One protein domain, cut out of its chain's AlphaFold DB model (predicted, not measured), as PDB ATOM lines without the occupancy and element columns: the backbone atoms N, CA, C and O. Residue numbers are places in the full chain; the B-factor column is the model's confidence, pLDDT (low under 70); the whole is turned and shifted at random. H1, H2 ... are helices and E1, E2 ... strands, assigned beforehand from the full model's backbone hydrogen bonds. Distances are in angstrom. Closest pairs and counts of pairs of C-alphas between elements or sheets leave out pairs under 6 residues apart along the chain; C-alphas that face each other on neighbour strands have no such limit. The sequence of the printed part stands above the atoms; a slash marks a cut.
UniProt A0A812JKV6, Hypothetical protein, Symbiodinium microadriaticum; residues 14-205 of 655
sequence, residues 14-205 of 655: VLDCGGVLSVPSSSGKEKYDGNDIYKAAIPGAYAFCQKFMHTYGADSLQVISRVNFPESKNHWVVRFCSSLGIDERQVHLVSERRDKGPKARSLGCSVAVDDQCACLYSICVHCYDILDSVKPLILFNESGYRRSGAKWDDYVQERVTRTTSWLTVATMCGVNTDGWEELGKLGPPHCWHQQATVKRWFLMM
ATOM      1  N   VAL A  14      41.558  37.927  15.188       97.19
ATOM      2  CA  VAL A  14      41.822  36.488  15.070       97.19
ATOM      3  C   VAL A  14      42.382  36.167  13.684       97.19
ATOM      4  O   VAL A  14      41.791  36.531  12.671       97.19
ATOM      5  N   LEU A  15      43.499  35.444  13.631       98.12
ATOM      6  CA  LEU A  15      44.158  34.994  12.400       98.12
ATOM      7  C   LEU A  15      44.251  33.460  12.349       98.12
ATOM      8  O   LEU A  15      44.565  32.843  13.365       98.12
ATOM      9  N   ASP A  16      44.098  32.832  11.182       97.69
ATOM     10  CA  ASP A  16      44.672  31.491  10.973       97.69
ATOM     11  C   ASP A  16      46.186  31.571  10.693       97.69
ATOM     12  O   ASP A  16      46.734  32.587  10.265       97.69
ATOM     13  N   CYS A  17      46.884  30.460  10.906       96.50
ATOM     14  CA  CYS A  17      48.265  30.261  10.500       96.50
ATOM     15  C   CYS A  17      48.384  29.702   9.070       96.50
ATOM     16  O   CYS A  17      49.256  30.136   8.314       96.50
ATOM     17  N   GLY A  18      47.557  28.723   8.690       93.25
ATOM     18  CA  GLY A  18      47.617  28.080   7.371       93.25
ATOM     19  C   GLY A  18      47.003  28.961   6.282       93.25
ATOM     20  O   GLY A  18      45.940  29.524   6.495       93.25
ATOM     21  N   GLY A  19      47.685  29.141   5.146       91.56
ATOM     22  CA  GLY A  19      47.191  29.935   4.007       91.56
ATOM     23  C   GLY A  19      47.164  31.457   4.224       91.56
ATOM     24  O   GLY A  19      47.290  32.204   3.259       91.56
ATOM     25  N   VAL A  20      47.074  31.904   5.480       96.00
ATOM     26  CA  VAL A  20      46.969  33.306   5.914       96.00
ATOM     27  C   VAL A  20      48.339  33.877   6.298       96.00
ATOM     28  O   VAL A  20      48.888  34.730   5.598       96.00
ATOM     29  N   LEU A  21      48.937  33.388   7.392       96.94
ATOM     30  CA  LEU A  21      50.277  33.804   7.829       96.94
ATOM     31  C   LEU A  21      51.397  33.001   7.145       96.94
ATOM     32  O   LEU A  21      52.476  33.541   6.894       96.94
ATOM     33  N   SER A  22      51.155  31.723   6.837       94.44
ATOM     34  CA  SER A  22      52.137  30.794   6.259       94.44
ATOM     35  C   SER A  22      51.677  30.200   4.924       94.44
ATOM     36  O   SER A  22      50.510  29.844   4.749       94.44
ATOM     37  N   VAL A  23      52.602  30.049   3.969       89.38
ATOM     38  CA  VAL A  23      52.300  29.453   2.657       89.38
ATOM     39  C   VAL A  23      51.869  27.983   2.813       89.38
ATOM     40  O   VAL A  23      52.441  27.272   3.646       89.38
ATOM     41  N   PRO A  24      50.927  27.460   2.003       75.62
ATOM     42  CA  PRO A  24      50.531  26.049   2.046       75.62
ATOM     43  C   PRO A  24      51.705  25.076   1.850       75.62
ATOM     44  O   PRO A  24      52.696  25.390   1.193       75.62
ATOM     45  N   SER A  25      51.626  23.863   2.408       65.19
ATOM     46  CA  SER A  25      52.719  22.870   2.299       65.19
ATOM     47  C   SER A  25      52.957  22.332   0.885       65.19
ATOM     48  O   SER A  25      54.031  21.815   0.603       65.19
ATOM     49  N   SER A  26      52.010  22.540  -0.028       59.44
ATOM     50  CA  SER A  26      52.138  22.275  -1.463       59.44
ATOM     51  C   SER A  26      52.969  23.314  -2.234       59.44
ATOM     52  O   SER A  26      53.251  23.094  -3.408       59.44
ATOM     53  N   SER A  27      53.375  24.440  -1.629       59.84
ATOM     54  CA  SER A  27      53.905  25.596  -2.377       59.84
ATOM     55  C   SER A  27      55.326  25.441  -2.948       59.84
ATOM     56  O   SER A  27      55.842  26.404  -3.509       59.84
ATOM     57  N   GLY A  28      55.998  24.301  -2.741       56.69
ATOM     58  CA  GLY A  28      57.328  23.991  -3.297       56.69
ATOM     59  C   GLY A  28      58.493  24.893  -2.856       56.69
ATOM     60  O   GLY A  28      59.600  24.737  -3.363       56.69
ATOM     61  N   LYS A  29      58.266  25.838  -1.935       63.62
ATOM     62  CA  LYS A  29      59.289  26.755  -1.411       63.62
ATOM     63  C   LYS A  29      60.058  26.106  -0.263       63.62
ATOM     64  O   LYS A  29      59.486  25.338   0.510       63.62
ATOM     65  N   GLU A  30      61.320  26.490  -0.102       74.19
ATOM     66  CA  GLU A  30      62.104  26.153   1.083       74.19
ATOM     67  C   GLU A  30      61.519  26.876   2.310       74.19
ATOM     68  O   GLU A  30      61.713  28.070   2.513       74.19
ATOM     69  N   LYS A  31      60.733  26.142   3.101       82.19
ATOM     70  CA  LYS A  31      60.035  26.645   4.297       82.19
ATOM     71  C   LYS A  31      60.916  26.740   5.537       82.19
ATOM     72  O   LYS A  31      60.525  27.407   6.493       82.19
ATOM     73  N   TYR A  32      62.048  26.044   5.528       82.88
ATOM     74  CA  TYR A  32      62.869  25.802   6.704       82.88
ATOM     75  C   TYR A  32      64.269  26.401   6.565       82.88
ATOM     76  O   TYR A  32      64.833  26.462   5.473       82.88
ATOM     77  N   ASP A  33      64.844  26.805   7.689       82.56
ATOM     78  CA  ASP A  33      66.259  27.111   7.853       82.56
ATOM     79  C   ASP A  33      66.773  26.256   9.016       82.56
ATOM     80  O   ASP A  33      66.523  26.539  10.187       82.56
ATOM     81  N   GLY A  34      67.351  25.097   8.694       82.62
ATOM     82  CA  GLY A  34      67.562  24.036   9.681       82.62
ATOM     83  C   GLY A  34      66.244  23.610  10.348       82.62
ATOM     84  O   GLY A  34      65.362  23.057   9.694       82.62
ATOM     85  N   ASN A  35      66.112  23.874  11.651       79.31
ATOM     86  CA  ASN A  35      64.928  23.527  12.453       79.31
ATOM     87  C   ASN A  35      63.829  24.610  12.453       79.31
ATOM     88  O   ASN A  35      62.714  24.358  12.934       79.31
ATOM     89  N   ASP A  36      64.144  25.803  11.943       84.62
ATOM     90  CA  ASP A  36      63.315  27.000  12.025       84.62
ATOM     91  C   ASP A  36      62.440  27.160  10.783       84.62
ATOM     92  O   ASP A  36      62.886  26.942   9.666       84.62
ATOM     93  N   ILE A  37      61.175  27.543  10.960       89.25
ATOM     94  CA  ILE A  37      60.138  27.514   9.906       89.25
ATOM     95  C   ILE A  37      59.792  28.915   9.355       89.25
ATOM     96  O   ILE A  37      58.804  29.113   8.650       89.25
ATOM     97  N   TYR A  38      60.603  29.926   9.670       92.25
ATOM     98  CA  TYR A  38      60.272  31.329   9.404       92.25
ATOM     99  C   TYR A  38      60.139  31.659   7.901       92.25
ATOM    100  O   TYR A  38      59.290  32.465   7.516       92.25
ATOM    101  N   LYS A  39      60.900  30.986   7.020       92.69
ATOM    102  CA  LYS A  39      60.807  31.155   5.553       92.69
ATOM    103  C   LYS A  39      59.425  30.782   4.991       92.69
ATOM    104  O   LYS A  39      59.102  31.151   3.863       92.69
ATOM    105  N   ALA A  40      58.584  30.082   5.759       93.00
ATOM    106  CA  ALA A  40      57.203  29.791   5.387       93.00
ATOM    107  C   ALA A  40      56.270  31.021   5.395       93.00
ATOM    108  O   ALA A  40      55.142  30.900   4.917       93.00
ATOM    109  N   ALA A  41      56.688  32.175   5.930       95.06
ATOM    110  CA  ALA A  41      55.830  33.352   6.043       95.06
ATOM    111  C   ALA A  41      55.374  33.909   4.682       95.06
ATOM    112  O   ALA A  41      56.150  34.015   3.728       95.06
ATOM    113  N   ILE A  42      54.101  34.302   4.599       94.00
ATOM    114  CA  ILE A  42      53.557  34.998   3.429       94.00
ATOM    115  C   ILE A  42      54.105  36.437   3.398       94.00
ATOM    116  O   ILE A  42      54.133  37.099   4.440       94.00
ATOM    117  N   PRO A  43      54.554  36.960   2.237       92.06
ATOM    118  CA  PRO A  43      55.035  38.335   2.129       92.06
ATOM    119  C   PRO A  43      54.030  39.351   2.689       92.06
ATOM    120  O   PRO A  43      52.844  39.314   2.371       92.06
ATOM    121  N   GLY A  44      54.513  40.254   3.543       95.12
ATOM    122  CA  GLY A  44      53.683  41.231   4.256       95.12
ATOM    123  C   GLY A  44      53.095  40.744   5.586       95.12
ATOM    124  O   GLY A  44      52.818  41.592   6.429       95.12
ATOM    125  N   ALA A  45      52.990  39.432   5.846       96.88
ATOM    126  CA  ALA A  45      52.424  38.903   7.098       96.88
ATOM    127  C   ALA A  45      53.184  39.398   8.342       96.88
ATOM    128  O   ALA A  45      52.581  39.789   9.338       96.88
ATOM    129  N   TYR A  46      54.518  39.444   8.273       97.81
ATOM    130  CA  TYR A  46      55.352  39.959   9.358       97.81
ATOM    131  C   TYR A  46      55.195  41.472   9.570       97.81
ATOM    132  O   TYR A  46      55.015  41.915  10.704       97.81
ATOM    133  N   ALA A  47      55.217  42.258   8.487       97.56
ATOM    134  CA  ALA A  47      55.022  43.709   8.550       97.56
ATOM    135  C   ALA A  47      53.644  44.058   9.132       97.56
ATOM    136  O   ALA A  47      53.554  44.944   9.982       97.56
ATOM    137  N   PHE A  48      52.610  43.300   8.746       97.81
ATOM    138  CA  PHE A  48      51.281  43.365   9.342       97.81
ATOM    139  C   PHE A  48      51.326  43.087  10.847       97.81
ATOM    140  O   PHE A  48      50.978  43.968  11.626       97.81
ATOM    141  N   CYS A  49      51.789  41.903  11.270       97.88
ATOM    142  CA  CYS A  49      51.749  41.494  12.679       97.88
ATOM    143  C   CYS A  49      52.508  42.476  13.580       97.88
ATOM    144  O   CYS A  49      52.009  42.863  14.635       97.88
ATOM    145  N   GLN A  50      53.693  42.922  13.151       97.56
ATOM    146  CA  GLN A  50      54.513  43.855  13.924       97.56
ATOM    147  C   GLN A  50      53.894  45.260  14.000       97.56
ATOM    148  O   GLN A  50      53.944  45.870  15.065       97.56
ATOM    149  N   LYS A  51      53.275  45.777  12.926       96.44
ATOM    150  CA  LYS A  51      52.545  47.059  12.980       96.44
ATOM    151  C   LYS A  51      51.251  46.953  13.785       96.44
ATOM    152  O   LYS A  51      51.017  47.807  14.629       96.44
ATOM    153  N   PHE A  52      50.467  45.893  13.603       96.31
ATOM    154  CA  PHE A  52      49.223  45.666  14.343       96.31
ATOM    155  C   PHE A  52      49.473  45.606  15.859       96.31
ATOM    156  O   PHE A  52      48.886  46.379  16.613       96.31
ATOM    157  N   MET A  53      50.429  44.778  16.304       96.25
ATOM    158  CA  MET A  53      50.806  44.680  17.723       96.25
ATOM    159  C   MET A  53      51.490  45.948  18.267       96.25
ATOM    160  O   MET A  53      51.531  46.142  19.482       96.25
ATOM    161  N   HIS A  54      52.031  46.817  17.405       94.62
ATOM    162  CA  HIS A  54      52.549  48.126  17.810       94.62
ATOM    163  C   HIS A  54      51.431  49.162  17.993       94.62
ATOM    164  O   HIS A  54      51.472  49.914  18.964       94.62
ATOM    165  N   THR A  55      50.433  49.182  17.103       92.94
ATOM    166  CA  THR A  55      49.297  50.117  17.159       92.94
ATOM    167  C   THR A  55      48.308  49.764  18.272       92.94
ATOM    168  O   THR A  55      47.909  50.648  19.025       92.94
ATOM    169  N   TYR A  56      47.937  48.486  18.407       93.31
ATOM    170  CA  TYR A  56      46.864  48.029  19.308       93.31
ATOM    171  C   TYR A  56      47.368  47.218  20.520       93.31
ATOM    172  O   TYR A  56      46.579  46.714  21.315       93.31
ATOM    173  N   GLY A  57      48.690  47.102  20.694       94.62
ATOM    174  CA  GLY A  57      49.314  46.275  21.735       94.62
ATOM    175  C   GLY A  57      49.316  44.781  21.389       94.62
ATOM    176  O   GLY A  57      48.582  44.334  20.514       94.62
ATOM    177  N   ALA A  58      50.149  43.980  22.062       93.62
ATOM    178  CA  ALA A  58      50.334  42.568  21.703       93.62
ATOM    179  C   ALA A  58      49.036  41.742  21.820       93.62
ATOM    180  O   ALA A  58      48.641  41.086  20.861       93.62
ATOM    181  N   ASP A  59      48.332  41.836  22.953       94.31
ATOM    182  CA  ASP A  59      47.157  41.007  23.279       94.31
ATOM    183  C   ASP A  59      45.917  41.252  22.386       94.31
ATOM    184  O   ASP A  59      44.926  40.513  22.468       94.31
ATOM    185  N   SER A  60      45.960  42.274  21.526       94.94
ATOM    186  CA  SER A  60      44.954  42.524  20.484       94.94
ATOM    187  C   SER A  60      45.032  41.511  19.333       94.94
ATOM    188  O   SER A  60      44.022  41.250  18.686       94.94
ATOM    189  N   LEU A  61      46.197  40.900  19.083       97.38
ATOM    190  CA  LEU A  61      46.385  39.887  18.042       97.38
ATOM    191  C   LEU A  61      46.319  38.485  18.651       97.38
ATOM    192  O   LEU A  61      47.023  38.180  19.613       97.38
ATOM    193  N   GLN A  62      45.502  37.617  18.063       97.94
ATOM    194  CA  GLN A  62      45.364  36.209  18.427       97.94
ATOM    195  C   GLN A  62      45.449  35.339  17.165       97.94
ATOM    196  O   GLN A  62      44.989  35.727  16.092       97.94
ATOM    197  N   VAL A  63      46.005  34.137  17.289       98.50
ATOM    198  CA  VAL A  63      46.069  33.137  16.215       98.50
ATOM    199  C   VAL A  63      45.247  31.922  16.637       98.50
ATOM    200  O   VAL A  63      45.485  31.380  17.711       98.50
ATOM    201  N   ILE A  64      44.306  31.462  15.811       98.12
ATOM    202  CA  ILE A  64      43.562  30.213  16.036       98.12
ATOM    203  C   ILE A  64      43.750  29.308  14.820       98.12
ATOM    204  O   ILE A  64      43.252  29.614  13.738       98.12
ATOM    205  N   SER A  65      44.438  28.177  14.987       96.94
ATOM    206  CA  SER A  65      44.762  27.285  13.867       96.94
ATOM    207  C   SER A  65      44.331  25.841  14.092       96.94
ATOM    208  O   SER A  65      44.480  25.287  15.183       96.94
ATOM    209  N   ARG A  66      43.799  25.222  13.030       94.56
ATOM    210  CA  ARG A  66      43.321  23.836  13.036       94.56
ATOM    211  C   ARG A  66      44.487  22.884  12.791       94.56
ATOM    212  O   ARG A  66      45.110  22.926  11.730       94.56
ATOM    213  N   VAL A  67      44.737  21.975  13.728       91.38
ATOM    214  CA  VAL A  67      45.872  21.042  13.719       91.38
ATOM    215  C   VAL A  67      45.454  19.652  14.209       91.38
ATOM    216  O   VAL A  67      44.507  19.520  14.974       91.38
ATOM    217  N   ASN A  68      46.180  18.605  13.811       85.75
ATOM    218  CA  ASN A  68      45.848  17.229  14.214       85.75
ATOM    219  C   ASN A  68      46.198  16.919  15.686       85.75
ATOM    220  O   ASN A  68      45.650  15.982  16.250       85.75
ATOM    221  N   PHE A  69      47.113  17.681  16.300       84.75
ATOM    222  CA  PHE A  69      47.618  17.441  17.660       84.75
ATOM    223  C   PHE A  69      47.640  18.751  18.479       84.75
ATOM    224  O   PHE A  69      48.718  19.308  18.715       84.75
ATOM    225  N   PRO A  70      46.468  19.293  18.872       87.38
ATOM    226  CA  PRO A  70      46.361  20.629  19.471       87.38
ATOM    227  C   PRO A  70      47.001  20.753  20.862       87.38
ATOM    228  O   PRO A  70      47.386  21.846  21.262       87.38
ATOM    229  N   GLU A  71      47.194  19.645  21.576       86.38
ATOM    230  CA  GLU A  71      47.859  19.614  22.889       86.38
ATOM    231  C   GLU A  71      49.378  19.878  22.814       86.38
ATOM    232  O   GLU A  71      50.025  20.189  23.817       86.38
ATOM    233  N   SER A  72      49.980  19.757  21.625       82.81
ATOM    234  CA  SER A  72      51.429  19.855  21.456       82.81
ATOM    235  C   SER A  72      51.913  21.307  21.481       82.81
ATOM    236  O   SER A  72      51.927  22.000  20.465       82.81
ATOM    237  N   LYS A  73      52.421  21.763  22.633       74.25
ATOM    238  CA  LYS A  73      53.055  23.093  22.761       74.25
ATOM    239  C   LYS A  73      54.248  23.305  21.815       74.25
ATOM    240  O   LYS A  73      54.524  24.427  21.411       74.25
ATOM    241  N   ASN A  74      54.914  22.224  21.399       82.88
ATOM    242  CA  ASN A  74      56.032  22.256  20.446       82.88
ATOM    243  C   ASN A  74      55.585  22.229  18.965       82.88
ATOM    244  O   ASN A  74      56.432  22.134  18.064       82.88
ATOM    245  N   HIS A  75      54.274  22.288  18.693       90.31
ATOM    246  CA  HIS A  75      53.717  22.238  17.345       90.31
ATOM    247  C   HIS A  75      54.282  23.350  16.446       90.31
ATOM    248  O   HIS A  75      54.582  24.459  16.893       90.31
ATOM    249  N   TRP A  76      54.421  23.059  15.148       90.56
ATOM    250  CA  TRP A  76      55.106  23.953  14.207       90.56
ATOM    251  C   TRP A  76      54.459  25.341  14.121       90.56
ATOM    252  O   TRP A  76      55.178  26.318  13.952       90.56
ATOM    253  N   VAL A  77      53.135  25.434  14.303       93.62
ATOM    254  CA  VAL A  77      52.383  26.702  14.335       93.62
ATOM    255  C   VAL A  77      52.879  27.620  15.455       93.62
ATOM    256  O   VAL A  77      53.104  28.799  15.202       93.62
ATOM    257  N   VAL A  78      53.118  27.097  16.663       93.44
ATOM    258  CA  VAL A  78      53.593  27.896  17.810       93.44
ATOM    259  C   VAL A  78      55.004  28.419  17.536       93.44
ATOM    260  O   VAL A  78      55.264  29.615  17.654       93.44
ATOM    261  N   ARG A  79      55.900  27.542  17.058       91.94
ATOM    262  CA  ARG A  79      57.277  27.910  16.682       91.94
ATOM    263  C   ARG A  79      57.317  28.912  15.519       91.94
ATOM    264  O   ARG A  79      58.134  29.828  15.523       91.94
ATOM    265  N   PHE A  80      56.407  28.783  14.555       94.94
ATOM    266  CA  PHE A  80      56.251  29.722  13.446       94.94
ATOM    267  C   PHE A  80      55.735  31.094  13.905       94.94
ATOM    268  O   PHE A  80      56.317  32.113  13.538       94.94
ATOM    269  N   CYS A  81      54.702  31.144  14.749       96.31
ATOM    270  CA  CYS A  81      54.176  32.400  15.290       96.31
ATOM    271  C   CYS A  81      55.223  33.114  16.163       96.31
ATOM    272  O   CYS A  81      55.430  34.318  16.013       96.31
ATOM    273  N   SER A  82      55.990  32.365  16.963       94.12
ATOM    274  CA  SER A  82      57.152  32.894  17.690       94.12
ATOM    275  C   SER A  82      58.205  33.500  16.745       94.12
ATOM    276  O   SER A  82      58.715  34.589  17.007       94.12
ATOM    277  N   SER A  83      58.448  32.883  15.579       94.00
ATOM    278  CA  SER A  83      59.330  33.450  14.543       94.00
ATOM    279  C   SER A  83      58.809  34.749  13.908       94.00
ATOM    280  O   SER A  83      59.607  35.509  13.366       94.00
ATOM    281  N   LEU A  84      57.502  35.035  14.008       96.50
ATOM    282  CA  LEU A  84      56.878  36.312  13.633       96.50
ATOM    283  C   LEU A  84      56.863  37.340  14.779       96.50
ATOM    284  O   LEU A  84      56.426  38.470  14.561       96.50
ATOM    285  N   GLY A  85      57.333  36.976  15.978       95.88
ATOM    286  CA  GLY A  85      57.304  37.813  17.183       95.88
ATOM    287  C   GLY A  85      55.977  37.800  17.952       95.88
ATOM    288  O   GLY A  85      55.730  38.727  18.717       95.88
ATOM    289  N   ILE A  86      55.134  36.783  17.736       96.94
ATOM    290  CA  ILE A  86      53.868  36.541  18.451       96.94
ATOM    291  C   ILE A  86      54.150  35.605  19.644       96.94
ATOM    292  O   ILE A  86      54.851  34.604  19.484       96.94
ATOM    293  N   ASP A  87      53.632  35.915  20.835       95.38
ATOM    294  CA  ASP A  87      53.820  35.108  22.052       95.38
ATOM    295  C   ASP A  87      53.006  33.799  22.021       95.38
ATOM    296  O   ASP A  87      51.922  33.741  21.439       95.38
ATOM    297  N   GLU A  88      53.491  32.743  22.685       94.44
ATOM    298  CA  GLU A  88      52.799  31.443  22.739       94.44
ATOM    299  C   GLU A  88      51.370  31.532  23.307       94.44
ATOM    300  O   GLU A  88      50.499  30.771  22.894       94.44
ATOM    301  N   ARG A  89      51.092  32.495  24.196       95.38
ATOM    302  CA  ARG A  89      49.768  32.709  24.814       95.38
ATOM    303  C   ARG A  89      48.728  33.245  23.834       95.38
ATOM    304  O   ARG A  89      47.532  33.094  24.074       95.38
ATOM    305  N   GLN A  90      49.185  33.865  22.748       96.81
ATOM    306  CA  GLN A  90      48.343  34.366  21.664       96.81
ATOM    307  C   GLN A  90      47.993  33.259  20.653       96.81
ATOM    308  O   GLN A  90      47.179  33.491  19.760       96.81
ATOM    309  N   VAL A  91      48.611  32.074  20.752       97.62
ATOM    310  CA  VAL A  91      48.487  30.986  19.772       97.62
ATOM    311  C   VAL A  91      47.612  29.863  20.320       97.62
ATOM    312  O   VAL A  91      47.984  29.126  21.229       97.62
ATOM    313  N   HIS A  92      46.451  29.691  19.702       97.19
ATOM    314  CA  HIS A  92      45.436  28.723  20.091       97.19
ATOM    315  C   HIS A  92      45.341  27.624  19.034       97.19
ATOM    316  O   HIS A  92      45.127  27.888  17.850       97.19
ATOM    317  N   LEU A  93      45.501  26.376  19.461       96.69
ATOM    318  CA  LEU A  93      45.414  25.210  18.589       96.69
ATOM    319  C   LEU A  93      44.071  24.508  18.802       96.69
ATOM    320  O   LEU A  93      43.642  24.335  19.941       96.69
ATOM    321  N   VAL A  94      43.417  24.107  17.711       95.75
ATOM    322  CA  VAL A  94      42.130  23.395  17.742       95.75
ATOM    323  C   VAL A  94      42.143  22.166  16.834       95.75
ATOM    324  O   VAL A  94      42.874  22.126  15.846       95.75
ATOM    325  N   SER A  95      41.333  21.165  17.163       92.62
ATOM    326  CA  SER A  95      41.179  19.903  16.423       92.62
ATOM    327  C   SER A  95      40.433  20.081  15.095       92.62
ATOM    328  O   SER A  95      40.846  19.580  14.042       92.62
ATOM    329  N   GLU A  96      39.333  20.828  15.120       93.38
ATOM    330  CA  GLU A  96      38.396  20.945  14.010       93.38
ATOM    331  C   GLU A  96      38.215  22.385  13.519       93.38
ATOM    332  O   GLU A  96      38.615  23.361  14.152       93.38
ATOM    333  N   ARG A  97      37.582  22.532  12.347       92.38
ATOM    334  CA  ARG A  97      37.217  23.849  11.803       92.38
ATOM    335  C   ARG A  97      36.110  24.522  12.620       92.38
ATOM    336  O   ARG A  97      36.138  25.742  12.765       92.38
ATOM    337  N   ARG A  98      35.152  23.747  13.154       91.88
ATOM    338  CA  ARG A  98      34.034  24.280  13.954       91.88
ATOM    339  C   ARG A  98      34.525  24.940  15.245       91.88
ATOM    340  O   ARG A  98      34.108  26.058  15.529       91.88
ATOM    341  N   ASP A  99      35.495  24.329  15.920       95.31
ATOM    342  CA  ASP A  99      36.105  24.777  17.182       95.31
ATOM    343  C   ASP A  99      36.634  26.224  17.151       95.31
ATOM    344  O   ASP A  99      36.663  26.900  18.183       95.31
ATOM    345  N   LYS A 100      37.019  26.732  15.967       96.25
ATOM    346  CA  LYS A 100      37.461  28.126  15.793       96.25
ATOM    347  C   LYS A 100      36.407  29.139  16.248       96.25
ATOM    348  O   LYS A 100      36.784  30.173  16.787       96.25
ATOM    349  N   GLY A 101      35.116  28.843  16.075       95.56
ATOM    350  CA  GLY A 101      34.015  29.737  16.441       95.56
ATOM    351  C   GLY A 101      33.886  29.965  17.950       95.56
ATOM    352  O   GLY A 101      34.098  31.094  18.402       95.56
ATOM    353  N   PRO A 102      33.630  28.918  18.759       96.88
ATOM    354  CA  PRO A 102      33.617  29.025  20.217       96.88
ATOM    355  C   PRO A 102      34.916  29.613  20.777       96.88
ATOM    356  O   PRO A 102      34.888  30.417  21.711       96.88
ATOM    357  N   LYS A 103      36.066  29.269  20.177       97.56
ATOM    358  CA  LYS A 103      37.365  29.794  20.600       97.56
ATOM    359  C   LYS A 103      37.509  31.294  20.312       97.56
ATOM    360  O   LYS A 103      37.938  32.024  21.204       97.56
ATOM    361  N   ALA A 104      37.088  31.769  19.140       96.56
ATOM    362  CA  ALA A 104      37.041  33.192  18.801       96.56
ATOM    363  C   ALA A 104      36.083  33.973  19.720       96.56
ATOM    364  O   ALA A 104      36.464  35.032  20.225       96.56
ATOM    365  N   ARG A 105      34.904  33.415  20.040       95.12
ATOM    366  CA  ARG A 105      33.970  34.010  21.013       95.12
ATOM    367  C   ARG A 105      34.604  34.126  22.399       95.12
ATOM    368  O   ARG A 105      34.562  35.195  22.993       95.12
ATOM    369  N   SER A 106      35.258  33.064  22.884       95.69
ATOM    370  CA  SER A 106      35.933  33.054  24.197       95.69
ATOM    371  C   SER A 106      37.071  34.074  24.326       95.69
ATOM    372  O   SER A 106      37.470  34.418  25.436       95.69
ATOM    373  N   LEU A 107      37.598  34.549  23.194       94.12
ATOM    374  CA  LEU A 107      38.616  35.588  23.135       94.12
ATOM    375  C   LEU A 107      38.016  36.998  23.005       94.12
ATOM    376  O   LEU A 107      38.716  37.952  23.327       94.12
ATOM    377  N   GLY A 108      36.763  37.148  22.563       91.81
ATOM    378  CA  GLY A 108      36.166  38.446  22.221       91.81
ATOM    379  C   GLY A 108      36.585  38.948  20.835       91.81
ATOM    380  O   GLY A 108      36.977  40.097  20.689       91.81
ATOM    381  N   CYS A 109      36.588  38.069  19.830       92.75
ATOM    382  CA  CYS A 109      36.962  38.390  18.449       92.75
ATOM    383  C   CYS A 109      36.071  39.479  17.821       92.75
ATOM    384  O   CYS A 109      34.882  39.244  17.618       92.75
ATOM    385  N   SER A 110      36.666  40.609  17.419       90.44
ATOM    386  CA  SER A 110      35.995  41.696  16.687       90.44
ATOM    387  C   SER A 110      36.317  41.708  15.183       90.44
ATOM    388  O   SER A 110      35.524  42.212  14.393       90.44
ATOM    389  N   VAL A 111      37.453  41.130  14.767       92.56
ATOM    390  CA  VAL A 111      37.827  40.931  13.351       92.56
ATOM    391  C   VAL A 111      38.468  39.553  13.172       92.56
ATOM    392  O   VAL A 111      39.325  39.175  13.970       92.56
ATOM    393  N   ALA A 112      38.120  38.812  12.115       94.94
ATOM    394  CA  ALA A 112      38.736  37.518  11.801       94.94
ATOM    395  C   ALA A 112      39.261  37.404  10.360       94.94
ATOM    396  O   ALA A 112      38.615  37.850   9.411       94.94
ATOM    397  N   VAL A 113      40.411  36.739  10.204       96.19
ATOM    398  CA  VAL A 113      41.079  36.460   8.923       96.19
ATOM    399  C   VAL A 113      41.383  34.967   8.806       96.19
ATOM    400  O   VAL A 113      42.130  34.411   9.613       96.19
ATOM    401  N   ASP A 114      40.842  34.318   7.779       96.25
ATOM    402  CA  ASP A 114      40.979  32.873   7.551       96.25
ATOM    403  C   ASP A 114      41.068  32.569   6.046       96.25
ATOM    404  O   ASP A 114      40.537  33.330   5.233       96.25
ATOM    405  N   ASP A 115      41.710  31.468   5.644       94.12
ATOM    406  CA  ASP A 115      41.756  31.054   4.233       94.12
ATOM    407  C   ASP A 115      40.564  30.161   3.834       94.12
ATOM    408  O   ASP A 115      40.422  29.819   2.658       94.12
ATOM    409  N   GLN A 116      39.680  29.792   4.772       90.88
ATOM    410  CA  GLN A 116      38.588  28.845   4.545       90.88
ATOM    411  C   GLN A 116      37.215  29.384   4.983       90.88
ATOM    412  O   GLN A 116      36.973  29.739   6.136       90.88
ATOM    413  N   CYS A 117      36.255  29.336   4.053       89.56
ATOM    414  CA  CYS A 117      34.883  29.831   4.239       89.56
ATOM    415  C   CYS A 117      34.171  29.185   5.441       89.56
ATOM    416  O   CYS A 117      33.501  29.878   6.196       89.56
ATOM    417  N   ALA A 118      34.368  27.880   5.661       89.31
ATOM    418  CA  ALA A 118      33.779  27.143   6.783       89.31
ATOM    419  C   ALA A 118      34.308  27.596   8.162       89.31
ATOM    420  O   ALA A 118      33.588  27.522   9.156       89.31
ATOM    421  N   CYS A 119      35.548  28.089   8.230       93.12
ATOM    422  CA  CYS A 119      36.111  28.660   9.449       93.12
ATOM    423  C   CYS A 119      35.482  30.030   9.740       93.12
ATOM    424  O   CYS A 119      35.005  30.254  10.852       93.12
ATOM    425  N   LEU A 120      35.409  30.910   8.729       92.19
ATOM    426  CA  LEU A 120      34.738  32.212   8.847       92.19
ATOM    427  C   LEU A 120      33.252  32.061   9.176       92.19
ATOM    428  O   LEU A 120      32.750  32.816   9.996       92.19
ATOM    429  N   TYR A 121      32.570  31.069   8.597       91.31
ATOM    430  CA  TYR A 121      31.190  30.729   8.940       91.31
ATOM    431  C   TYR A 121      31.062  30.395  10.432       91.31
ATOM    432  O   TYR A 121      30.228  30.983  11.117       91.31
ATOM    433  N   SER A 122      31.922  29.516  10.970       92.56
ATOM    434  CA  SER A 122      31.876  29.182  12.401       92.56
ATOM    435  C   SER A 122      32.164  30.397  13.288       92.56
ATOM    436  O   SER A 122      31.441  30.627  14.254       92.56
ATOM    437  N   ILE A 123      33.177  31.205  12.957       93.50
ATOM    438  CA  ILE A 123      33.498  32.430  13.707       93.50
ATOM    439  C   ILE A 123      32.333  33.426  13.655       93.50
ATOM    440  O   ILE A 123      31.956  33.962  14.693       93.50
ATOM    441  N   CYS A 124      31.712  33.602  12.488       90.88
ATOM    442  CA  CYS A 124      30.555  34.470  12.298       90.88
ATOM    443  C   CYS A 124      29.366  34.048  13.167       90.88
ATOM    444  O   CYS A 124      28.883  34.842  13.967       90.88
ATOM    445  N   VAL A 125      28.944  32.782  13.079       89.75
ATOM    446  CA  VAL A 125      27.793  32.260  13.838       89.75
ATOM    447  C   VAL A 125      28.034  32.306  15.352       89.75
ATOM    448  O   VAL A 125      27.095  32.529  16.108       89.75
ATOM    449  N   HIS A 126      29.278  32.153  15.816       92.81
ATOM    450  CA  HIS A 126      29.597  32.212  17.248       92.81
ATOM    451  C   HIS A 126      29.886  33.623  17.781       92.81
ATOM    452  O   HIS A 126      29.958  33.783  18.998       92.81
ATOM    453  N   CYS A 127      30.057  34.637  16.929       91.00
ATOM    454  CA  CYS A 127      30.408  36.004  17.344       91.00
ATOM    455  C   CYS A 127      29.504  37.074  16.696       91.00
ATOM    456  O   CYS A 127      29.893  38.236  16.629       91.00
ATOM    457  N   TYR A 128      28.323  36.703  16.186       88.19
ATOM    458  CA  TYR A 128      27.427  37.575  15.402       88.19
ATOM    459  C   TYR A 128      26.997  38.870  16.120       88.19
ATOM    460  O   TYR A 128      26.579  39.822  15.469       88.19
ATOM    461  N   ASP A 129      27.086  38.877  17.447       86.44
ATOM    462  CA  ASP A 129      26.785  39.949  18.396       86.44
ATOM    463  C   ASP A 129      27.989  40.862  18.713       86.44
ATOM    464  O   ASP A 129      27.803  41.954  19.242       86.44
ATOM    465  N   ILE A 130      29.210  40.429  18.382       85.25
ATOM    466  CA  ILE A 130      30.475  41.170  18.561       85.25
ATOM    467  C   ILE A 130      30.981  41.721  17.212       85.25
ATOM    468  O   ILE A 130      31.590  42.787  17.140       85.25
ATOM    469  N   LEU A 131      30.742  40.979  16.130       81.75
ATOM    470  CA  LEU A 131      31.232  41.255  14.780       81.75
ATOM    471  C   LEU A 131      30.360  42.314  14.075       81.75
ATOM    472  O   LEU A 131      29.422  41.972  13.352       81.75
ATOM    473  N   ASP A 132      30.688  43.596  14.268       67.81
ATOM    474  CA  ASP A 132      29.935  44.723  13.693       67.81
ATOM    475  C   ASP A 132      29.830  44.693  12.150       67.81
ATOM    476  O   ASP A 132      30.717  44.267  11.411       67.81
ATOM    477  N   SER A 133      28.700  45.224  11.688       60.72
ATOM    478  CA  SER A 133      28.229  45.388  10.319       60.72
ATOM    479  C   SER A 133      29.238  45.912   9.286       60.72
ATOM    480  O   SER A 133      29.116  45.541   8.116       60.72
ATOM    481  N   VAL A 134      30.211  46.755   9.655       59.56
ATOM    482  CA  VAL A 134      30.976  47.535   8.661       59.56
ATOM    483  C   VAL A 134      32.080  46.736   7.944       59.56
ATOM    484  O   VAL A 134      32.328  47.038   6.773       59.56
ATOM    485  N   LYS A 135      32.697  45.719   8.586       65.75
ATOM    486  CA  LYS A 135      33.403  44.543   7.984       65.75
ATOM    487  C   LYS A 135      34.238  43.762   9.020       65.75
ATOM    488  O   LYS A 135      35.398  44.105   9.248       65.75
ATOM    489  N   PRO A 136      33.720  42.652   9.565       80.12
ATOM    490  CA  PRO A 136      34.397  41.908  10.626       80.12
ATOM    491  C   PRO A 136      35.059  40.595  10.149       80.12
ATOM    492  O   PRO A 136      35.696  39.898  10.938       80.12
ATOM    493  N   LEU A 137      34.913  40.223   8.869       90.69
ATOM    494  CA  LEU A 137      35.380  38.943   8.316       90.69
ATOM    495  C   LEU A 137      36.184  39.139   7.025       90.69
ATOM    496  O   LEU A 137      35.734  39.803   6.086       90.69
ATOM    497  N   ILE A 138      37.350  38.497   6.952       93.38
ATOM    498  CA  ILE A 138      38.264  38.559   5.811       93.38
ATOM    499  C   ILE A 138      38.613  37.139   5.350       93.38
ATOM    500  O   ILE A 138      39.269  36.378   6.060       93.38
ATOM    501  N   LEU A 139      38.211  36.797   4.126       94.12
ATOM    502  CA  LEU A 139      38.649  35.587   3.434       94.12
ATOM    503  C   LEU A 139      39.967  35.882   2.718       94.12
ATOM    504  O   LEU A 139      39.992  36.589   1.705       94.12
ATOM    505  N   PHE A 140      41.060  35.350   3.260       94.50
ATOM    506  CA  PHE A 140      42.414  35.613   2.777       94.50
ATOM    507  C   PHE A 140      42.805  34.669   1.627       94.50
ATOM    508  O   PHE A 140      43.752  33.888   1.717       94.50
ATOM    509  N   ASN A 141      42.019  34.671   0.551       86.56
ATOM    510  CA  ASN A 141      42.305  33.919  -0.668       86.56
ATOM    511  C   ASN A 141      41.652  34.578  -1.905       86.56
ATOM    512  O   ASN A 141      40.877  35.526  -1.793       86.56
ATOM    513  N   GLU A 142      41.964  34.067  -3.101       74.75
ATOM    514  CA  GLU A 142      41.404  34.561  -4.375       74.75
ATOM    515  C   GLU A 142      40.048  33.926  -4.741       74.75
ATOM    516  O   GLU A 142      39.392  34.342  -5.697       74.75
ATOM    517  N   SER A 143      39.616  32.898  -4.007       72.75
ATOM    518  CA  SER A 143      38.373  32.179  -4.282       72.75
ATOM    519  C   SER A 143      37.138  32.941  -3.784       72.75
ATOM    520  O   SER A 143      37.188  33.757  -2.863       72.75
ATOM    521  N   GLY A 144      35.991  32.694  -4.417       67.88
ATOM    522  CA  GLY A 144      34.712  33.190  -3.910       67.88
ATOM    523  C   GLY A 144      34.346  32.530  -2.578       67.88
ATOM    524  O   GLY A 144      34.739  31.388  -2.325       67.88
ATOM    525  N   TYR A 145      33.542  33.220  -1.760       76.81
ATOM    526  CA  TYR A 145      32.871  32.566  -0.638       76.81
ATOM    527  C   TYR A 145      32.050  31.391  -1.182       76.81
ATOM    528  O   TYR A 145      31.187  31.580  -2.043       76.81
ATOM    529  N   ARG A 146      32.349  30.173  -0.722       80.44
ATOM    530  CA  ARG A 146      31.585  28.979  -1.087       80.44
ATOM    531  C   ARG A 146      30.492  28.756  -0.058       80.44
ATOM    532  O   ARG A 146      30.784  28.451   1.094       80.44
ATOM    533  N   ARG A 147      29.253  28.903  -0.529       77.38
ATOM    534  CA  ARG A 147      28.036  28.550   0.196       77.38
ATOM    535  C   ARG A 147      28.058  27.072   0.587       77.38
ATOM    536  O   ARG A 147      28.556  26.231  -0.160       77.38
ATOM    537  N   SER A 148      27.506  26.803   1.755       72.25
ATOM    538  CA  SER A 148      27.317  25.494   2.378       72.25
ATOM    539  C   SER A 148      25.876  24.977   2.265       72.25
ATOM    540  O   SER A 148      25.630  23.806   2.526       72.25
ATOM    541  N   GLY A 149      24.924  25.843   1.901       74.75
ATOM    542  CA  GLY A 149      23.484  25.593   1.997       74.75
ATOM    543  C   GLY A 149      22.895  25.932   3.374       74.75
ATOM    544  O   GLY A 149      21.688  25.804   3.565       74.75
ATOM    545  N   ALA A 150      23.714  26.369   4.337       79.12
ATOM    546  CA  ALA A 150      23.285  26.601   5.712       79.12
ATOM    547  C   ALA A 150      22.628  27.979   5.929       79.12
ATOM    548  O   ALA A 150      22.930  28.953   5.239       79.12
ATOM    549  N   LYS A 151      21.773  28.069   6.963       82.69
ATOM    550  CA  LYS A 151      20.924  29.231   7.322       82.69
ATOM    551  C   LYS A 151      21.631  30.596   7.313       82.69
ATOM    552  O   LYS A 151      20.989  31.599   7.025       82.69
ATOM    553  N   TRP A 152      22.923  30.646   7.639       82.75
ATOM    554  CA  TRP A 152      23.688  31.895   7.751       82.75
ATOM    555  C   TRP A 152      24.529  32.244   6.509       82.75
ATOM    556  O   TRP A 152      25.228  33.253   6.536       82.75
ATOM    557  N   ASP A 153      24.491  31.457   5.425       83.75
ATOM    558  CA  ASP A 153      25.354  31.677   4.250       83.75
ATOM    559  C   ASP A 153      25.246  33.092   3.668       83.75
ATOM    560  O   ASP A 153      26.276  33.701   3.400       83.75
ATOM    561  N   ASP A 154      24.033  33.627   3.486       85.38
ATOM    562  CA  ASP A 154      23.834  34.986   2.961       85.38
ATOM    563  C   ASP A 154      24.409  36.044   3.914       85.38
ATOM    564  O   ASP A 154      25.202  36.890   3.499       85.38
ATOM    565  N   TYR A 155      24.115  35.925   5.213       83.69
ATOM    566  CA  TYR A 155      24.632  36.809   6.263       83.69
ATOM    567  C   TYR A 155      26.171  36.842   6.283       83.69
ATOM    568  O   TYR A 155      26.773  37.913   6.404       83.69
ATOM    569  N   VAL A 156      26.820  35.682   6.134       84.25
ATOM    570  CA  VAL A 156      28.285  35.568   6.046       84.25
ATOM    571  C   VAL A 156      28.796  36.127   4.714       84.25
ATOM    572  O   VAL A 156      29.747  36.908   4.708       84.25
ATOM    573  N   GLN A 157      28.163  35.780   3.590       85.94
ATOM    574  CA  GLN A 157      28.569  36.190   2.242       85.94
ATOM    575  C   GLN A 157      28.545  37.718   2.055       85.94
ATOM    576  O   GLN A 157      29.412  38.253   1.365       85.94
ATOM    577  N   GLU A 158      27.603  38.423   2.688       84.50
ATOM    578  CA  GLU A 158      27.539  39.895   2.716       84.50
ATOM    579  C   GLU A 158      28.694  40.544   3.500       84.50
ATOM    580  O   GLU A 158      29.147  41.634   3.150       84.50
ATOM    581  N   ARG A 159      29.168  39.886   4.568       83.50
ATOM    582  CA  ARG A 159      30.147  40.435   5.531       83.50
ATOM    583  C   ARG A 159      31.595  40.070   5.203       83.50
ATOM    584  O   ARG A 159      32.513  40.776   5.619       83.50
ATOM    585  N   VAL A 160      31.814  38.992   4.447       89.06
ATOM    586  CA  VAL A 160      33.144  38.521   4.041       89.06
ATOM    587  C   VAL A 160      33.746  39.415   2.952       89.06
ATOM    588  O   VAL A 160      33.360  39.376   1.782       89.06
ATOM    589  N   THR A 161      34.789  40.163   3.316       89.88
ATOM    590  CA  THR A 161      35.679  40.805   2.336       89.88
ATOM    591  C   THR A 161      36.745  39.817   1.867       89.88
ATOM    592  O   THR A 161      37.204  38.978   2.637       89.88
ATOM    593  N   ARG A 162      37.149  39.893   0.595       91.00
ATOM    594  CA  ARG A 162      38.147  38.998  -0.017       91.00
ATOM    595  C   ARG A 162      39.421  39.759  -0.357       91.00
ATOM    596  O   ARG A 162      39.340  40.838  -0.939       91.00
ATOM    597  N   THR A 163      40.582  39.198  -0.027       92.75
ATOM    598  CA  THR A 163      41.895  39.731  -0.429       92.75
ATOM    599  C   THR A 163      42.985  38.663  -0.312       92.75
ATOM    600  O   THR A 163      42.839  37.706   0.434       92.75
ATOM    601  N   THR A 164      44.109  38.847  -1.000       92.31
ATOM    602  CA  THR A 164      45.380  38.134  -0.752       92.31
ATOM    603  C   THR A 164      46.503  39.080  -0.318       92.31
ATOM    604  O   THR A 164      47.663  38.686  -0.200       92.31
ATOM    605  N   SER A 165      46.171  40.351  -0.078       93.88
ATOM    606  CA  SER A 165      47.120  41.410   0.248       93.88
ATOM    607  C   SER A 165      47.044  41.775   1.726       93.88
ATOM    608  O   SER A 165      46.079  42.393   2.179       93.88
ATOM    609  N   TRP A 166      48.110  41.474   2.469       96.00
ATOM    610  CA  TRP A 166      48.280  41.935   3.850       96.00
ATOM    611  C   TRP A 166      48.262  43.464   3.986       96.00
ATOM    612  O   TRP A 166      47.875  43.969   5.035       96.00
ATOM    613  N   LEU A 167      48.606  44.205   2.925       94.19
ATOM    614  CA  LEU A 167      48.488  45.665   2.895       94.19
ATOM    615  C   LEU A 167      47.013  46.109   2.893       94.19
ATOM    616  O   LEU A 167      46.659  47.065   3.570       94.19
ATOM    617  N   THR A 168      46.134  45.382   2.193       93.00
ATOM    618  CA  THR A 168      44.682  45.621   2.241       93.00
ATOM    619  C   THR A 168      44.110  45.275   3.614       93.00
ATOM    620  O   THR A 168      43.302  46.037   4.133       93.00
ATOM    621  N   VAL A 169      44.558  44.173   4.229       94.00
ATOM    622  CA  VAL A 169      44.166  43.818   5.608       94.00
ATOM    623  C   VAL A 169      44.614  44.901   6.595       94.00
ATOM    624  O   VAL A 169      43.837  45.278   7.463       94.00
ATOM    625  N   ALA A 170      45.815  45.467   6.426       93.94
ATOM    626  CA  ALA A 170      46.292  46.597   7.227       93.94
ATOM    627  C   ALA A 170      45.362  47.815   7.125       93.94
ATOM    628  O   ALA A 170      44.893  48.294   8.153       93.94
ATOM    629  N   THR A 171      45.026  48.253   5.905       91.56
ATOM    630  CA  THR A 171      44.082  49.362   5.683       91.56
ATOM    631  C   THR A 171      42.704  49.086   6.287       91.56
ATOM    632  O   THR A 171      42.140  49.968   6.922       91.56
ATOM    633  N   MET A 172      42.174  47.864   6.150       89.88
ATOM    634  CA  MET A 172      40.895  47.478   6.763       89.88
ATOM    635  C   MET A 172      40.919  47.478   8.298       89.88
ATOM    636  O   MET A 172      39.871  47.621   8.915       89.88
ATOM    637  N   CYS A 173      42.091  47.299   8.907       90.25
ATOM    638  CA  CYS A 173      42.274  47.232  10.356       90.25
ATOM    639  C   CYS A 173      42.810  48.545  10.958       90.25
ATOM    640  O   CYS A 173      43.406  48.490  12.029       90.25
ATOM    641  N   GLY A 174      42.722  49.685  10.256       90.44
ATOM    642  CA  GLY A 174      43.246  50.979  10.731       90.44
ATOM    643  C   GLY A 174      44.779  51.051  10.878       90.44
ATOM    644  O   GLY A 174      45.323  52.008  11.434       90.44
ATOM    645  N   VAL A 175      45.518  50.052  10.386       91.56
ATOM    646  CA  VAL A 175      46.968  49.948  10.587       91.56
ATOM    647  C   VAL A 175      47.711  50.853   9.606       91.56
ATOM    648  O   VAL A 175      47.718  50.612   8.399       91.56
ATOM    649  N   ASN A 176      48.429  51.845  10.142       90.94
ATOM    650  CA  ASN A 176      49.353  52.693   9.386       90.94
ATOM    651  C   ASN A 176      50.305  51.859   8.502       90.94
ATOM    652  O   ASN A 176      51.017  50.979   8.993       90.94
ATOM    653  N   THR A 177      50.391  52.188   7.214       93.19
ATOM    654  CA  THR A 177      51.170  51.445   6.208       93.19
ATOM    655  C   THR A 177      52.532  52.067   5.868       93.19
ATOM    656  O   THR A 177      53.269  51.505   5.060       93.19
ATOM    657  N   ASP A 178      52.941  53.164   6.514       93.25
ATOM    658  CA  ASP A 178      54.230  53.817   6.234       93.25
ATOM    659  C   ASP A 178      55.418  52.902   6.565       93.25
ATOM    660  O   ASP A 178      55.459  52.271   7.626       93.25
ATOM    661  N   GLY A 179      56.401  52.820   5.666       93.25
ATOM    662  CA  GLY A 179      57.589  51.979   5.851       93.25
ATOM    663  C   GLY A 179      57.318  50.462   5.840       93.25
ATOM    664  O   GLY A 179      58.091  49.681   6.398       93.25
ATOM    665  N   TRP A 180      56.189  50.032   5.263       95.44
ATOM    666  CA  TRP A 180      55.768  48.626   5.199       95.44
ATOM    667  C   TRP A 180      56.825  47.694   4.600       95.44
ATOM    668  O   TRP A 180      57.082  46.610   5.130       95.44
ATOM    669  N   GLU A 181      57.453  48.112   3.500       95.19
ATOM    670  CA  GLU A 181      58.475  47.319   2.825       95.19
ATOM    671  C   GLU A 181      59.757  47.193   3.650       95.19
ATOM    672  O   GLU A 181      60.356  46.119   3.705       95.19
ATOM    673  N   GLU A 182      60.195  48.281   4.277       95.25
ATOM    674  CA  GLU A 182      61.379  48.337   5.125       95.25
ATOM    675  C   GLU A 182      61.213  47.425   6.338       95.25
ATOM    676  O   GLU A 182      62.098  46.616   6.609       95.25
ATOM    677  N   LEU A 183      60.065  47.489   7.023       95.69
ATOM    678  CA  LEU A 183      59.765  46.595   8.140       95.69
ATOM    679  C   LEU A 183      59.640  45.132   7.688       95.69
ATOM    680  O   LEU A 183      60.149  44.238   8.363       95.69
ATOM    681  N   GLY A 184      59.027  44.877   6.526       95.44
ATOM    682  CA  GLY A 184      58.937  43.536   5.941       95.44
ATOM    683  C   GLY A 184      60.304  42.894   5.687       95.44
ATOM    684  O   GLY A 184      60.469  41.696   5.896       95.44
ATOM    685  N   LYS A 185      61.312  43.694   5.316       95.75
ATOM    686  CA  LYS A 185      62.704  43.255   5.095       95.75
ATOM    687  C   LYS A 185      63.480  42.989   6.404       95.75
ATOM    688  O   LYS A 185      64.590  42.466   6.339       95.75
ATOM    689  N   LEU A 186      62.915  43.302   7.579       96.00
ATOM    690  CA  LEU A 186      63.512  43.103   8.916       96.00
ATOM    691  C   LEU A 186      62.977  41.860   9.658       96.00
ATOM    692  O   LEU A 186      62.968  41.818  10.895       96.00
ATOM    693  N   GLY A 187      62.489  40.859   8.924       95.31
ATOM    694  CA  GLY A 187      62.049  39.583   9.484       95.31
ATOM    695  C   GLY A 187      61.455  38.643   8.432       95.31
ATOM    696  O   GLY A 187      61.848  38.711   7.263       95.31
ATOM    697  N   PRO A 188      60.554  37.725   8.821       95.50
ATOM    698  CA  PRO A 188      60.101  36.658   7.937       95.50
ATOM    699  C   PRO A 188      59.331  37.147   6.696       95.50
ATOM    700  O   PRO A 188      58.526  38.073   6.795       95.50
ATOM    701  N   PRO A 189      59.521  36.506   5.525       93.94
ATOM    702  CA  PRO A 189      60.331  35.303   5.293       93.94
ATOM    703  C   PRO A 189      61.832  35.569   5.047       93.94
ATOM    704  O   PRO A 189      62.561  34.630   4.743       93.94
ATOM    705  N   HIS A 190      62.312  36.814   5.147       93.44
ATOM    706  CA  HIS A 190      63.686  37.186   4.778       93.44
ATOM    707  C   HIS A 190      64.728  36.812   5.844       93.44
ATOM    708  O   HIS A 190      65.791  36.293   5.510       93.44
ATOM    709  N   CYS A 191      64.426  37.031   7.123       91.44
ATOM    710  CA  CYS A 191      65.275  36.646   8.254       91.44
ATOM    711  C   CYS A 191      64.438  36.331   9.508       91.44
ATOM    712  O   CYS A 191      63.231  36.561   9.533       91.44
ATOM    713  N   TRP A 192      65.065  35.786  10.552       89.81
ATOM    714  CA  TRP A 192      64.400  35.534  11.835       89.81
ATOM    715  C   TRP A 192      64.036  36.847  12.557       89.81
ATOM    716  O   TRP A 192      64.811  37.806  12.525       89.81
ATOM    717  N   HIS A 193      62.883  36.900  13.239       93.94
ATOM    718  CA  HIS A 193      62.450  38.087  13.988       93.94
ATOM    719  C   HIS A 193      63.443  38.488  15.089       93.94
ATOM    720  O   HIS A 193      63.879  37.678  15.906       93.94
ATOM    721  N   GLN A 194      63.741  39.787  15.167       94.56
ATOM    722  CA  GLN A 194      64.595  40.363  16.202       94.56
ATOM    723  C   GLN A 194      63.882  41.527  16.895       94.56
ATOM    724  O   GLN A 194      63.876  42.657  16.404       94.56
ATOM    725  N   GLN A 195      63.331  41.267  18.082       94.25
ATOM    726  CA  GLN A 195      62.546  42.236  18.856       94.25
ATOM    727  C   GLN A 195      63.309  43.545  19.160       94.25
ATOM    728  O   GLN A 195      62.719  44.623  19.198       94.25
ATOM    729  N   ALA A 196      64.636  43.495  19.329       94.75
ATOM    730  CA  ALA A 196      65.461  44.699  19.487       94.75
ATOM    731  C   ALA A 196      65.533  45.541  18.196       94.75
ATOM    732  O   ALA A 196      65.445  46.770  18.247       94.75
ATOM    733  N   THR A 197      65.649  44.883  17.042       94.31
ATOM    734  CA  THR A 197      65.719  45.512  15.715       94.31
ATOM    735  C   THR A 197      64.389  46.171  15.353       94.31
ATOM    736  O   THR A 197      64.383  47.326  14.929       94.31
ATOM    737  N   VAL A 198      63.260  45.501  15.614       94.06
ATOM    738  CA  VAL A 198      61.923  46.067  15.365       94.06
ATOM    739  C   VAL A 198      61.606  47.228  16.315       94.06
ATOM    740  O   VAL A 198      61.185  48.289  15.856       94.06
ATOM    741  N   LYS A 199      61.888  47.101  17.620       94.38
ATOM    742  CA  LYS A 199      61.729  48.221  18.572       94.38
ATOM    743  C   LYS A 199      62.562  49.442  18.176       94.38
ATOM    744  O   LYS A 199      62.081  50.568  18.281       94.38
ATOM    745  N   ARG A 200      63.787  49.235  17.676       94.56
ATOM    746  CA  ARG A 200      64.615  50.319  17.126       94.56
ATOM    747  C   ARG A 200      64.006  50.922  15.858       94.56
ATOM    748  O   ARG A 200      64.066  52.136  15.704       94.56
ATOM    749  N   TRP A 201      63.433  50.111  14.968       95.62
ATOM    750  CA  TRP A 201      62.770  50.595  13.754       95.62
ATOM    751  C   TRP A 201      61.593  51.518  14.085       95.62
ATOM    752  O   TRP A 201      61.590  52.667  13.648       95.62
ATOM    753  N   PHE A 202      60.670  51.086  14.953       94.75
ATOM    754  CA  PHE A 202      59.556  51.932  15.400       94.75
ATOM    755  C   PHE A 202      60.030  53.216  16.096       94.75
ATOM    756  O   PHE A 202      59.486  54.282  15.832       94.75
ATOM    757  N   LEU A 203      61.094  53.161  16.908       93.62
ATOM    758  CA  LEU A 203      61.665  54.355  17.546       93.62
ATOM    759  C   LEU A 203      62.257  55.365  16.540       93.62
ATOM    760  O   LEU A 203      62.277  56.559  16.827       93.62
ATOM    761  N   MET A 204      62.740  54.910  15.378       91.50
ATOM    762  CA  MET A 204      63.249  55.782  14.306       91.50
ATOM    763  C   MET A 204      62.140  56.298  13.376       91.50
ATOM    764  O   MET A 204      62.303  57.366  12.792       91.50
ATOM    765  N   MET A 205      61.035  55.557  13.242       87.44
ATOM    766  CA  MET A 205      59.873  55.924  12.420       87.44
ATOM    767  C   MET A 205      58.812  56.735  13.179       87.44
ATOM    768  O   MET A 205      57.936  57.328  12.554       87.44
TER     769      MET A 205
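What this domain is: This is residues 14 to 205 of the 655 residues of the protein "Hypothetical protein" of Symbiodinium microadriaticum (UniProt A0A812JKV6). Two small parallel sheets, E3 E4 E5 and E1 E2, stand side by side as the core, with the first printed residues 14 to 16 between E1 and E3; H3 and H4 pack on one side of this row of strands, and H2 lies on the other side of E1 and E2. H5 makes one end of the long axis, and H1, H6, H7 and H8 gather toward the other, while long loops such as residues 14 to 44 fill much of the rest. The printed part has 192 residues, under half of them in named elements: eight helices and five strands, in the order H1 E1 H2 E2 H3 E3 H4 E4 H5 E5 H6 H7 H8. The class is mixed, helices and strands, and the sheet orders are E3, E4, E5 and E1, E2, all parallel. The whole is compact, with a radius of gyration of the C-alphas of 16.1 A and spans of 48 by 35 by 30 A.

Where its parts are: Start at C-alpha 111, (37.827, 40.931, 13.351), where strand E3, residues 111 to 114, begins and runs 10.4 A. Its sheet goes on with E4, residues 137 to 139, and E5, residues 160 to 162. The second sheet is E1, residues 61 to 66, 17.1 A long, and E2, residues 91 to 94, 10.1 A. Among the helices, find H4 at residues 117 to 127, 15.2 A, H3 at residues 100 to 107, 10.5 A, H2 at residues 76 to 83, 10.4 A, and H5 at residues 153 to 159, 10.1 A. H1, residues 45 to 55, begins at C-alpha 45, (52.424, 38.903, 7.098), and runs 15.4 A. H6 is residues 166 to 172 and H7 residues 180 to 184. H8, residues 195 to 205, runs 15.4 A to C-alpha 205 at (59.873, 55.924, 12.420).

How they stand to each other: Look first at E3 and E4, parallel at 18 degrees, with N 138 and O 112 2.8 A apart, within hydrogen-bond range. E4 and E5 are parallel at 38 degrees, with N 139 and O 161 at 2.8 A. H4 is on this sheet at a height of 9.0 A, over E3 and E4 and along the strands, at 8 degrees to E4 on the local plane; this is two layers, a helix on one face of a sheet. H5, with residues 156 to 159, and H6, with residues 168 to 172, only graze the sheet, H5 only just with 5 pairs of C-alphas within 10 A. H4 and H5 touch about perpendicular, at 81 degrees, closest at the C-alphas of Tyr 121 and Val 156, 6.3 A. H3 and H4 touch at a steep tilt of 36 degrees, only just past shallow, the same way; the C-alphas of Gly 101 and Ile 123 are closest, 3.9 A. Now turn to E1, near E3, and its parallel neighbour E2, at 26 degrees, with N 92 and O 63 at 2.8 A. The closest C-alphas of H2 and E2 are those of Val 78 and Val 91, 6.3 A; those of E1 and H3 are Ile 64 and Lys 100, 6.5 A. E1, H2, E2 and E3, H4, E4 and E4, H5, E5 are strand-helix-strand units, two parallel neighbour strands with a helix between, each with a right-handed crossover. H1 touches H6, closest at Ala 45 and Trp 166, C-alphas 6.1 A, at a shallow tilt of 34 degrees, only just short of steep, the same way. H1 touches H7 too, C-alphas of Ala 47 and Gly 184 at 4.7 A. H8 is close to H1 but not clearly touching, C-alphas of Gln 50 and Val 198 at 7.9 A. Every O i to N i+4 pair is within hydrogen-bond range in H1, H2, H3, H4, H6, H7 and H8, and 2 of 3 are in H5.

The domain as a whole: The C-alphas farthest apart are those of Gly 149 and Met 204, 51.4 A. The printed part has no cut. The link E4 to H5, 13 residues, is long. The mean pLDDT of the printed part is 89.9; look for values under 70 at residues 25 to 29, 132 to 135 and 144.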